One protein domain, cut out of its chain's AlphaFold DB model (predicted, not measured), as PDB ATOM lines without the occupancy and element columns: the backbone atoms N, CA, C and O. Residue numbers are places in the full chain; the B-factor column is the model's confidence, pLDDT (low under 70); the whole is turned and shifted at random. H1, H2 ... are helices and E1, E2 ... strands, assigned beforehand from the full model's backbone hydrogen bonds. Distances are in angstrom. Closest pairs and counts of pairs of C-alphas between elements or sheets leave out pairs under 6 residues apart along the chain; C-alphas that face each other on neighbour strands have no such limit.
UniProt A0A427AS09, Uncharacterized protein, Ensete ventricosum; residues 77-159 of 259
ATOM      1  N   PRO A  77     302.669 204.687 352.523       83.38
ATOM      2  CA  PRO A  77     303.083 204.301 353.859       83.38
ATOM      3  C   PRO A  77     301.849 203.893 354.673       83.38
ATOM      4  O   PRO A  77     300.790 204.515 354.588       83.38
ATOM      5  N   VAL A  78     301.982 202.814 355.435       92.19
ATOM      6  CA  VAL A  78     300.917 202.244 356.263       92.19
ATOM      7  C   VAL A  78     301.115 202.729 357.695       92.19
ATOM      8  O   VAL A  78     302.249 202.901 358.133       92.19
ATOM      9  N   LEU A  79     300.029 202.960 358.433       92.88
ATOM     10  CA  LEU A  79     300.070 203.367 359.839       92.88
ATOM     11  C   LEU A  79     300.111 202.138 360.757       92.88
ATOM     12  O   LEU A  79     299.224 201.286 360.688       92.88
ATOM     13  N   CYS A  80     301.088 202.068 361.659       94.50
ATOM     14  CA  CYS A  80     301.091 201.088 362.738       94.50
ATOM     15  C   CYS A  80     300.211 201.579 363.891       94.50
ATOM     16  O   CYS A  80     300.515 202.583 364.525       94.50
ATOM     17  N   LYS A  81     299.159 200.834 364.234       91.69
ATOM     18  CA  LYS A  81     298.233 201.200 365.322       91.69
ATOM     19  C   LYS A  81     298.802 201.059 366.746       91.69
ATOM     20  O   LYS A  81     298.109 201.404 367.694       91.69
ATOM     21  N   ILE A  82     300.021 200.531 366.913       93.88
ATOM     22  CA  ILE A  82     300.671 200.396 368.232       93.88
ATOM     23  C   ILE A  82     301.503 201.642 368.551       93.88
ATOM     24  O   ILE A  82     301.275 202.270 369.579       93.88
ATOM     25  N   CYS A  83     302.452 202.011 367.684       94.81
ATOM     26  CA  CYS A  83     303.282 203.204 367.894       94.81
ATOM     27  C   CYS A  83     302.721 204.477 367.252       94.81
ATOM     28  O   CYS A  83     303.217 205.557 367.544       94.81
ATOM     29  N   MET A  84     301.687 204.366 366.410       93.12
ATOM     30  CA  MET A  84     301.118 205.464 365.616       93.12
ATOM     31  C   MET A  84     302.088 206.066 364.583       93.12
ATOM     32  O   MET A  84     301.811 207.129 364.029       93.12
ATOM     33  N   ASP A  85     303.179 205.363 364.266       93.50
ATOM     34  CA  ASP A  85     304.110 205.751 363.205       93.50
ATOM     35  C   ASP A  85     303.720 205.148 361.857       93.50
ATOM     36  O   ASP A  85     303.041 204.119 361.766       93.50
ATOM     37  N   THR A  86     304.203 205.781 360.791       91.12
ATOM     38  CA  THR A  86     304.031 205.277 359.430       91.12
ATOM     39  C   THR A  86     305.296 204.585 358.941       91.12
ATOM     40  O   THR A  86     306.406 205.065 359.157       91.12
ATOM     41  N   SER A  87     305.133 203.446 358.275       88.44
ATOM     42  CA  SER A  87     306.244 202.686 357.692       88.44
ATOM     43  C   SER A  87     305.885 202.221 356.279       88.44
ATOM     44  O   SER A  87     304.699 202.061 355.966       88.44
ATOM     45  N   PRO A  88     306.875 201.997 355.400       89.75
ATOM     46  CA  PRO A  88     306.637 201.385 354.098       89.75
ATOM     47  C   PRO A  88     305.900 200.051 354.242       89.75
ATOM     48  O   PRO A  88     306.173 199.276 355.158       89.75
ATOM     49  N   ALA A  89     305.005 199.732 353.305       85.50
ATOM     50  CA  ALA A  89     304.233 198.486 353.353       85.50
ATOM     51  C   ALA A  89     305.119 197.220 353.405       85.50
ATOM     52  O   ALA A  89     304.713 196.217 353.984       85.50
ATOM     53  N   ALA A  90     306.335 197.279 352.848       84.62
ATOM     54  CA  ALA A  90     307.326 196.198 352.892       84.62
ATOM     55  C   ALA A  90     307.928 195.956 354.296       84.62
ATOM     56  O   ALA A  90     308.390 194.855 354.605       84.62
ATOM     57  N   GLU A  91     307.916 196.978 355.153       85.12
ATOM     58  CA  GLU A  91     308.413 196.915 356.531       85.12
ATOM     59  C   GLU A  91     307.308 196.574 357.535       85.12
ATOM     60  O   GLU A  91     307.598 196.277 358.693       85.12
ATOM     61  N   MET A  92     306.050 196.550 357.093       90.88
ATOM     62  CA  MET A  92     304.935 196.073 357.898       90.88
ATOM     63  C   MET A  92     304.876 194.547 357.923       90.88
ATOM     64  O   MET A  92     305.127 193.863 356.929       90.88
ATOM     65  N   PHE A  93     304.488 194.013 359.072       91.75
ATOM     66  CA  PHE A  93     304.180 192.606 359.251       91.75
ATOM     67  C   PHE A  93     302.666 192.406 359.247       91.75
ATOM     68  O   PHE A  93     301.955 193.035 360.030       91.75
ATOM     69  N   TRP A  94     302.182 191.527 358.374       90.12
ATOM     70  CA  TRP A  94     300.762 191.215 358.209       90.12
ATOM     71  C   TRP A  94     300.416 189.922 358.942       90.12
ATOM     72  O   TRP A  94     301.105 188.915 358.778       90.12
ATOM     73  N   ILE A  95     299.354 189.943 359.748       89.25
ATOM     74  CA  ILE A  95     298.966 188.783 360.559       89.25
ATOM     75  C   ILE A  95     298.181 187.778 359.710       89.25
ATOM     76  O   ILE A  95     297.255 188.119 358.974       89.25
ATOM     77  N   SER A  96     298.567 186.508 359.802       80.38
ATOM     78  CA  SER A  96     298.083 185.437 358.935       80.38
ATOM     79  C   SER A  96     296.709 184.916 359.357       80.38
ATOM     80  O   SER A  96     296.682 183.964 360.121       80.38
ATOM     81  N   ASN A  97     295.617 185.494 358.838       83.00
ATOM     82  CA  ASN A  97     294.180 185.185 359.082       83.00
ATOM     83  C   ASN A  97     293.349 186.432 359.453       83.00
ATOM     84  O   ASN A  97     292.161 186.314 359.754       83.00
ATOM     85  N   CYS A  98     293.935 187.630 359.387       90.50
ATOM     86  CA  CYS A  98     293.208 188.897 359.398       90.50
ATOM     87  C   CYS A  98     293.890 189.931 358.480       90.50
ATOM     88  O   CYS A  98     294.920 189.657 357.874       90.50
ATOM     89  N   SER A  99     293.302 191.120 358.335       89.94
ATOM     90  CA  SER A  99     293.837 192.221 357.516       89.94
ATOM     91  C   SER A  99     294.683 193.223 358.313       89.94
ATOM     92  O   SER A  99     294.996 194.300 357.806       89.94
ATOM     93  N   HIS A 100     295.040 192.908 359.561       92.94
ATOM     94  CA  HIS A 100     295.795 193.815 360.421       92.94
ATOM     95  C   HIS A 100     297.301 193.693 360.190       92.94
ATOM     96  O   HIS A 100     297.833 192.600 359.969       92.94
ATOM     97  N   SER A 101     297.986 194.833 360.267       93.25
ATOM     98  CA  SER A 101     299.435 194.910 360.149       93.25
ATOM     99  C   SER A 101     300.045 195.862 361.168       93.25
ATOM    100  O   SER A 101     299.422 196.824 361.621       93.25
ATOM    101  N   PHE A 102     301.282 195.557 361.548       94.38
ATOM    102  CA  PHE A 102     302.042 196.288 362.555       94.38
ATOM    103  C   PHE A 102     303.498 196.399 362.107       94.38
ATOM    104  O   PHE A 102     303.993 195.521 361.397       94.38
ATOM    105  N   CYS A 103     304.209 197.450 362.523       94.06
ATOM    106  CA  CYS A 103     305.642 197.508 362.259       94.06
ATOM    107  C   CYS A 103     306.352 196.378 363.022       94.06
ATOM    108  O   CYS A 103     305.906 195.954 364.097       94.06
ATOM    109  N   ARG A 104     307.455 195.878 362.453       92.75
ATOM    110  CA  ARG A 104     308.197 194.723 362.990       92.75
ATOM    111  C   ARG A 104     308.600 194.930 364.444       92.75
ATOM    112  O   ARG A 104     308.404 194.030 365.250       92.75
ATOM    113  N   ASP A 105     309.063 196.127 364.787       92.94
ATOM    114  CA  ASP A 105     309.501 196.466 366.141       92.94
ATOM    115  C   ASP A 105     308.374 196.378 367.171       92.94
ATOM    116  O   ASP A 105     308.558 195.820 368.253       92.94
ATOM    117  N   CYS A 106     307.193 196.918 366.855       95.25
ATOM    118  CA  CYS A 106     306.053 196.861 367.768       95.25
ATOM    119  C   CYS A 106     305.579 195.428 367.970       95.25
ATOM    120  O   CYS A 106     305.331 195.019 369.103       95.25
ATOM    121  N   LEU A 107     305.491 194.659 366.884       94.38
ATOM    122  CA  LEU A 107     305.068 193.270 366.973       94.38
ATOM    123  C   LEU A 107     306.101 192.408 367.714       94.38
ATOM    124  O   LEU A 107     305.728 191.578 368.535       94.38
ATOM    125  N   SER A 108     307.390 192.658 367.495       94.56
ATOM    126  CA  SER A 108     308.492 192.000 368.198       94.56
ATOM    127  C   SER A 108     308.436 192.232 369.711       94.56
ATOM    128  O   SER A 108     308.467 191.280 370.489       94.56
ATOM    129  N   ARG A 109     308.253 193.490 370.142       95.62
ATOM    130  CA  ARG A 109     308.089 193.836 371.566       95.62
ATOM    131  C   ARG A 109     306.819 193.239 372.164       95.62
ATOM    132  O   ARG A 109     306.855 192.771 373.297       95.62
ATOM    133  N   TYR A 110     305.718 193.236 371.411       95.38
ATOM    134  CA  TYR A 110     304.471 192.598 371.828       95.38
ATOM    135  C   TYR A 110     304.672 191.102 372.097       95.38
ATOM    136  O   TYR A 110     304.315 190.625 373.172       95.38
ATOM    137  N   ILE A 111     305.301 190.382 371.162       94.31
ATOM    138  CA  ILE A 111     305.607 188.955 371.319       94.31
ATOM    139  C   ILE A 111     306.507 188.745 372.538       94.31
ATOM    140  O   ILE A 111     306.190 187.925 373.393       94.31
ATOM    141  N   ALA A 112     307.584 189.523 372.675       94.06
ATOM    142  CA  ALA A 112     308.498 189.409 373.810       94.06
ATOM    143  C   ALA A 112     307.790 189.591 375.165       94.06
ATOM    144  O   ALA A 112     308.020 188.805 376.086       94.06
ATOM    145  N   ALA A 113     306.891 190.575 375.272       94.94
ATOM    146  CA  ALA A 113     306.084 190.786 376.470       94.94
ATOM    147  C   ALA A 113     305.158 189.590 376.753       94.94
ATOM    148  O   ALA A 113     305.092 189.113 377.882       94.94
ATOM    149  N   LYS A 114     304.497 189.043 375.726       93.69
ATOM    150  CA  LYS A 114     303.599 187.887 375.882       93.69
ATOM    151  C   LYS A 114     304.331 186.609 376.283       93.69
ATOM    152  O   LYS A 114     303.853 185.897 377.161       93.69
ATOM    153  N   VAL A 115     305.519 186.364 375.731       91.81
ATOM    154  CA  VAL A 115     306.394 185.262 376.169       91.81
ATOM    155  C   VAL A 115     306.783 185.432 377.638       91.81
ATOM    156  O   VAL A 115     306.799 184.461 378.387       91.81
ATOM    157  N   GLN A 116     307.083 186.658 378.075       90.88
ATOM    158  CA  GLN A 116     307.405 186.940 379.475       90.88
ATOM    159  C   GLN A 116     306.211 186.706 380.417       90.88
ATOM    160  O   GLN A 116     306.412 186.284 381.552       90.88
ATOM    161  N   GLU A 117     304.987 186.923 379.937       91.38
ATOM    162  CA  GLU A 117     303.731 186.620 380.638       91.38
ATOM    163  C   GLU A 117     303.338 185.125 380.578       91.38
ATOM    164  O   GLU A 117     302.266 184.762 381.056       91.38
ATOM    165  N   ASN A 118     304.175 184.249 380.001       85.56
ATOM    166  CA  ASN A 118     303.868 182.836 379.717       85.56
ATOM    167  C   ASN A 118     302.619 182.629 378.838       85.56
ATOM    168  O   ASN A 118     301.992 181.569 378.865       85.56
ATOM    169  N   ILE A 119     302.262 183.622 378.022       87.12
ATOM    170  CA  ILE A 119     301.195 183.505 377.027       87.12
ATOM    171  C   ILE A 119     301.817 182.982 375.737       87.12
ATOM    172  O   ILE A 119     302.462 183.713 374.987       87.12
ATOM    173  N   LEU A 120     301.615 181.692 375.484       85.75
ATOM    174  CA  LEU A 120     302.199 180.991 374.338       85.75
ATOM    175  C   LEU A 120     301.339 181.127 373.078       85.75
ATOM    176  O   LEU A 120     301.857 181.160 371.964       85.75
ATOM    177  N   MET A 121     300.029 181.264 373.281       84.75
ATOM    178  CA  MET A 121     299.006 181.379 372.248       84.75
ATOM    179  C   MET A 121     298.637 182.848 372.042       84.75
ATOM    180  O   MET A 121     297.803 183.414 372.749       84.75
ATOM    181  N   MET A 122     299.299 183.500 371.088       89.31
ATOM    182  CA  MET A 122     299.185 184.947 370.905       89.31
ATOM    183  C   MET A 122     298.177 185.307 369.816       89.31
ATOM    184  O   MET A 122     298.282 184.880 368.664       89.31
ATOM    185  N   LYS A 123     297.208 186.146 370.184       91.69
ATOM    186  CA  LYS A 123     296.226 186.710 369.255       91.69
ATOM    187  C   LYS A 123     296.771 187.970 368.586       91.69
ATOM    188  O   LYS A 123     297.765 188.555 369.011       91.69
ATOM    189  N   CYS A 124     296.098 188.392 367.525       93.62
ATOM    190  CA  CYS A 124     296.311 189.687 366.900       93.62
ATOM    191  C   CYS A 124     296.205 190.806 367.959       93.62
ATOM    192  O   CYS A 124     295.242 190.800 368.725       93.62
ATOM    193  N   PRO A 125     297.137 191.782 367.993       93.81
ATOM    194  CA  PRO A 125     297.068 192.907 368.930       93.81
ATOM    195  C   PRO A 125     295.817 193.787 368.781       93.81
ATOM    196  O   PRO A 125     295.480 194.528 369.698       93.81
ATOM    197  N   GLU A 126     295.137 193.731 367.630       93.19
ATOM    198  CA  GLU A 126     293.860 194.423 367.434       93.19
ATOM    199  C   GLU A 126     292.759 193.840 368.333       93.19
ATOM    200  O   GLU A 126     292.526 192.629 368.359       93.19
ATOM    201  N   ILE A 127     292.037 194.733 369.009       88.94
ATOM    202  CA  ILE A 127     290.895 194.418 369.870       88.94
ATOM    203  C   ILE A 127     289.829 193.651 369.071       88.94
ATOM    204  O   ILE A 127     289.572 193.958 367.909       88.94
ATOM    205  N   GLU A 128     289.234 192.627 369.692       87.50
ATOM    206  CA  GLU A 128     288.201 191.752 369.101       87.50
ATOM    207  C   GLU A 128     288.625 190.972 367.841       87.50
ATOM    208  O   GLU A 128     287.827 190.241 367.247       87.50
ATOM    209  N   CYS A 129     289.898 191.034 367.444       90.81
ATOM    210  CA  CYS A 129     290.390 190.241 366.333       90.81
ATOM    211  C   CYS A 129     290.686 188.804 366.777       90.81
ATOM    212  O   CYS A 129     291.445 188.556 367.711       90.81
ATOM    213  N   LYS A 130     290.144 187.832 366.036       86.94
ATOM    214  CA  LYS A 130     290.429 186.399 366.225       86.94
ATOM    215  C   LYS A 130     291.686 185.926 365.486       86.94
ATOM    216  O   LYS A 130     291.925 184.726 365.386       86.94
ATOM    217  N   GLY A 131     292.458 186.859 364.930       87.75
ATOM    218  CA  GLY A 131     293.698 186.531 364.245       87.75
ATOM    219  C   GLY A 131     294.719 185.928 365.208       87.75
ATOM    220  O   GLY A 131     294.709 186.260 366.391       87.75
ATOM    221  N   VAL A 132     295.594 185.056 364.714       88.56
ATOM    222  CA  VAL A 132     296.578 184.327 365.533       88.56
ATOM    223  C   VAL A 132     297.966 184.552 364.955       88.56
ATOM    224  O   VAL A 132     298.158 184.510 363.739       88.56
ATOM    225  N   LEU A 133     298.935 184.797 365.832       89.50
ATOM    226  CA  LEU A 133     300.337 184.918 365.461       89.50
ATOM    227  C   LEU A 133     300.969 183.531 365.400       89.50
ATOM    228  O   LEU A 133     301.078 182.840 366.409       89.50
ATOM    229  N   ARG A 134     301.392 183.142 364.196       84.06
ATOM    230  CA  ARG A 134     302.091 181.880 363.948       84.06
ATOM    231  C   ARG A 134     303.595 182.051 364.206       84.06
ATOM    232  O   ARG A 134     304.198 182.916 363.553       84.06
ATOM    233  N   PRO A 135     304.211 181.275 365.120       86.00
ATOM    234  CA  PRO A 135     305.635 181.389 365.438       86.00
ATOM    235  C   PRO A 135     306.533 181.307 364.200       86.00
ATOM    236  O   PRO A 135     307.432 182.131 364.032       86.00
ATOM    237  N   GLU A 136     306.227 180.407 363.265       85.31
ATOM    238  CA  GLU A 136     307.032 180.130 362.066       85.31
ATOM    239  C   GLU A 136     307.187 181.367 361.169       85.31
ATOM    240  O   GLU A 136     308.186 181.535 360.470       85.31
ATOM    241  N   LEU A 137     306.196 182.263 361.191       85.69
ATOM    242  CA  LEU A 137     306.221 183.516 360.436       85.69
ATOM    243  C   LEU A 137     306.937 184.637 361.200       85.69
ATOM    244  O   LEU A 137     307.447 185.576 360.588       85.69
ATOM    245  N   CYS A 138     306.989 184.542 362.526       88.19
ATOM    246  CA  CYS A 138     307.523 185.573 363.409       88.19
ATOM    247  C   CYS A 138     309.036 185.450 363.650       88.19
ATOM    248  O   CYS A 138     309.654 186.411 364.108       88.19
ATOM    249  N   GLN A 139     309.664 184.324 363.290       88.69
ATOM    250  CA  GLN A 139     311.101 184.087 363.509       88.69
ATOM    251  C   GLN A 139     312.017 185.189 362.939       88.69
ATOM    252  O   GLN A 139     313.116 185.411 363.431       88.69
ATOM    253  N   TYR A 140     311.566 185.896 361.896       86.81
ATOM    254  CA  TYR A 140     312.342 186.940 361.220       86.81
ATOM    255  C   TYR A 140     312.186 188.336 361.837       86.81
ATOM    256  O   TYR A 140     312.824 189.279 361.373       86.81
ATOM    257  N   ILE A 141     311.291 188.504 362.814       90.69
ATOM    258  CA  ILE A 141     311.026 189.793 363.476       90.69
ATOM    259  C   ILE A 141     311.321 189.755 364.977       90.69
ATOM    260  O   ILE A 141     311.465 190.805 365.599       90.69
ATOM    261  N   VAL A 142     311.411 188.562 365.563       91.81
ATOM    262  CA  VAL A 142     311.654 188.352 366.992       91.81
ATOM    263  C   VAL A 142     313.146 188.068 367.228       91.81
ATOM    264  O   VAL A 142     313.752 187.341 366.439       91.81
ATOM    265  N   PRO A 143     313.760 188.605 368.300       93.25
ATOM    266  CA  PRO A 143     315.100 188.207 368.724       93.25
ATOM    267  C   PRO A 143     315.217 186.692 368.930       93.25
ATOM    268  O   PRO A 143     314.287 186.049 369.419       93.25
ATOM    269  N   ALA A 144     316.367 186.112 368.581       92.19
ATOM    270  CA  ALA A 144     316.557 184.659 368.590       92.19
ATOM    271  C   ALA A 144     316.339 184.016 369.974       92.19
ATOM    272  O   ALA A 144     315.808 182.912 370.066       92.19
ATOM    273  N   ASP A 145     316.708 184.708 371.052       92.06
ATOM    274  CA  ASP A 145     316.508 184.269 372.434       92.06
ATOM    275  C   ASP A 145     315.022 184.235 372.822       92.06
ATOM    276  O   ASP A 145     314.554 183.265 373.420       92.06
ATOM    277  N   VAL A 146     314.259 185.261 372.436       92.69
ATOM    278  CA  VAL A 146     312.808 185.318 372.661       92.69
ATOM    279  C   VAL A 146     312.105 184.240 371.844       92.69
ATOM    280  O   VAL A 146     311.237 183.545 372.372       92.69
ATOM    281  N   PHE A 147     312.499 184.065 370.581       92.75
ATOM    282  CA  PHE A 147     311.936 183.038 369.710       92.75
ATOM    283  C   PHE A 147     312.189 181.629 370.261       92.75
ATOM    284  O   PHE A 147     311.247 180.856 370.404       92.75
ATOM    285  N   SER A 148     313.424 181.325 370.672       89.75
ATOM    286  CA  SER A 148     313.781 180.030 371.266       89.75
ATOM    287  C   SER A 148     312.994 179.734 372.546       89.75
ATOM    288  O   SER A 148     312.527 178.611 372.738       89.75
ATOM    289  N   ARG A 149     312.791 180.738 373.409       90.19
ATOM    290  CA  ARG A 149     311.951 180.595 374.610       90.19
ATOM    291  C   ARG A 149     310.492 180.326 374.260       90.19
ATOM    292  O   ARG A 149     309.873 179.477 374.892       90.19
ATOM    293  N   TRP A 150     309.954 181.040 373.273       91.69
ATOM    294  CA  TRP A 150     308.579 180.848 372.820       91.69
ATOM    295  C   TRP A 150     308.366 179.444 372.249       91.69
ATOM    296  O   TRP A 150     307.429 178.762 372.654       91.69
ATOM    297  N   GLU A 151     309.265 178.992 371.375       88.62
ATOM    298  CA  GLU A 151     309.229 177.661 370.766       88.62
ATOM    299  C   GLU A 151     309.361 176.557 371.819       88.62
ATOM    300  O   GLU A 151     308.541 175.643 371.854       88.62
ATOM    301  N   THR A 152     310.327 176.679 372.735       85.06
ATOM    302  CA  THR A 152     310.520 175.711 373.827       85.06
ATOM    303  C   THR A 152     309.259 175.593 374.674       85.06
ATOM    304  O   THR A 152     308.778 174.490 374.915       85.06
ATOM    305  N   ALA A 153     308.679 176.725 375.076       86.06
ATOM    306  CA  ALA A 153     307.477 176.722 375.894       86.06
ATOM    307  C   ALA A 153     306.259 176.164 375.136       86.06
ATOM    308  O   ALA A 153     305.460 175.432 375.721       86.06
ATOM    309  N   LEU A 154     306.131 176.435 373.831       86.12
ATOM    310  CA  LEU A 154     305.116 175.801 372.986       86.12
ATOM    311  C   LEU A 154     305.300 174.280 372.945       86.12
ATOM    312  O   LEU A 154     304.342 173.556 373.211       86.12
ATOM    313  N   CYS A 155     306.515 173.789 372.693       82.75
ATOM    314  CA  CYS A 155     306.815 172.358 372.717       82.75
ATOM    315  C   CYS A 155     306.489 171.728 374.076       82.75
ATOM    316  O   CYS A 155     305.844 170.684 374.131       82.75
ATOM    317  N   GLU A 156     306.870 172.371 375.179       80.88
ATOM    318  CA  GLU A 156     306.550 171.902 376.527       80.88
ATOM    319  C   GLU A 156     305.038 171.860 376.771       80.88
ATOM    320  O   GLU A 156     304.540 170.894 377.350       80.88
ATOM    321  N   SER A 157     304.287 172.862 376.299       80.50
ATOM    322  CA  SER A 157     302.826 172.913 376.438       80.50
ATOM    323  C   SER A 157     302.105 171.793 375.683       80.50
ATOM    324  O   SER A 157     301.033 171.367 376.105       80.50
ATOM    325  N   MET A 158     302.712 171.267 374.612       78.12
ATOM    326  CA  MET A 158     302.180 170.123 373.864       78.12
ATOM    327  C   MET A 158     302.350 168.800 374.617       78.12
ATOM    328  O   MET A 158     301.619 167.850 374.347       78.12
ATOM    329  N   VAL A 159     303.287 168.726 375.568       81.25
ATOM    330  CA  VAL A 159     303.470 167.532 376.394       81.25
ATOM    331  C   VAL A 159     302.366 167.477 377.443       81.25
ATOM    332  O   VAL A 159     302.393 168.226 378.427       81.25
TER     333      VAL A 159
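What this domain is: This is residues 77 to 159 of the 259 residues of an uncharacterized protein of Ensete ventricosum (UniProt A0A427AS09). This is an elongated model in which a looped stretch, residues 77 to 91, makes one end, a tiny hairpin of E1 and E2 leads straight into helix H1, and helix H3 reaches to the other end. The last part of H1 meets H3 at an angle, while residues 117 to 134 fold back as a long loop before short H2 packs lightly on H3. The printed part has 83 residues, with two named strands and then three named helices in the order E1, E2, H1, H2, H3; the sheet is E1 - E2, antiparallel. The class is mostly helix, though under half of the residues, 38, are in named elements. The whole is compact, with a radius of gyration of the C-alphas of 12.7 A and spans of 42 by 26 by 19 A.

How they stand to each other: Start at Pro 77: residues 78 to 79 pair with residues 86 to 87, antiparallel, too short to be named strands. Next look at E1, residues 92 to 94, and E2, residues 101 to 103, a hairpin at 147 degrees between directions; N 93 and O 102 are 2.8 A apart and N 102 and O 93 are 3.0 A apart, both within hydrogen-bond range. A tight link with no residue between leads from E2 to H1, residues 104 to 116; the closest C-alphas of E1 and H1, those of Phe 93 and Arg 104, are 5.9 A apart. Go on to H2, residues 135 to 138, and H3, residues 144 to 158. H1 and H2 are near each other, with 5 pairs of C-alphas within 10 A. H1 touches H3 with residues 112 to 115 alone, at a steep tilt of 47 degrees, the same way; the closest C-alphas, of Val 115 and Trp 150, are 6.0 A apart. H2 and H3 only just touch, with 3 pairs of C-alphas within 8 A, the closest being Pro 135 and Glu 151 at 7.4 A. E1 and E2 are apart from H2 and H3. In H1 and H3 every O i to N i+4 pair is within hydrogen-bond range; H2 is too short for such a pair.

Where its parts are: Find C-alpha 92 at (304.935, 196.073, 357.898), where E1 begins; E1 is 6.4 A long and E2 7.1 A. From C-alpha 104 at (308.197, 194.723, 362.990) H1 runs 18.2 A to residue 116. H2 covers 5.0 A, and H3 runs 21.1 A to C-alpha 158 at (302.180, 170.123, 373.864).

The domain as a whole: The C-alphas of Pro 77 and Val 159 are the two farthest apart, 43.1 A. The printed part has no cut. The link from H1 to H2, 18 residues, is long. The mean pLDDT of the printed part is 89.7, and no printed residue is under 70.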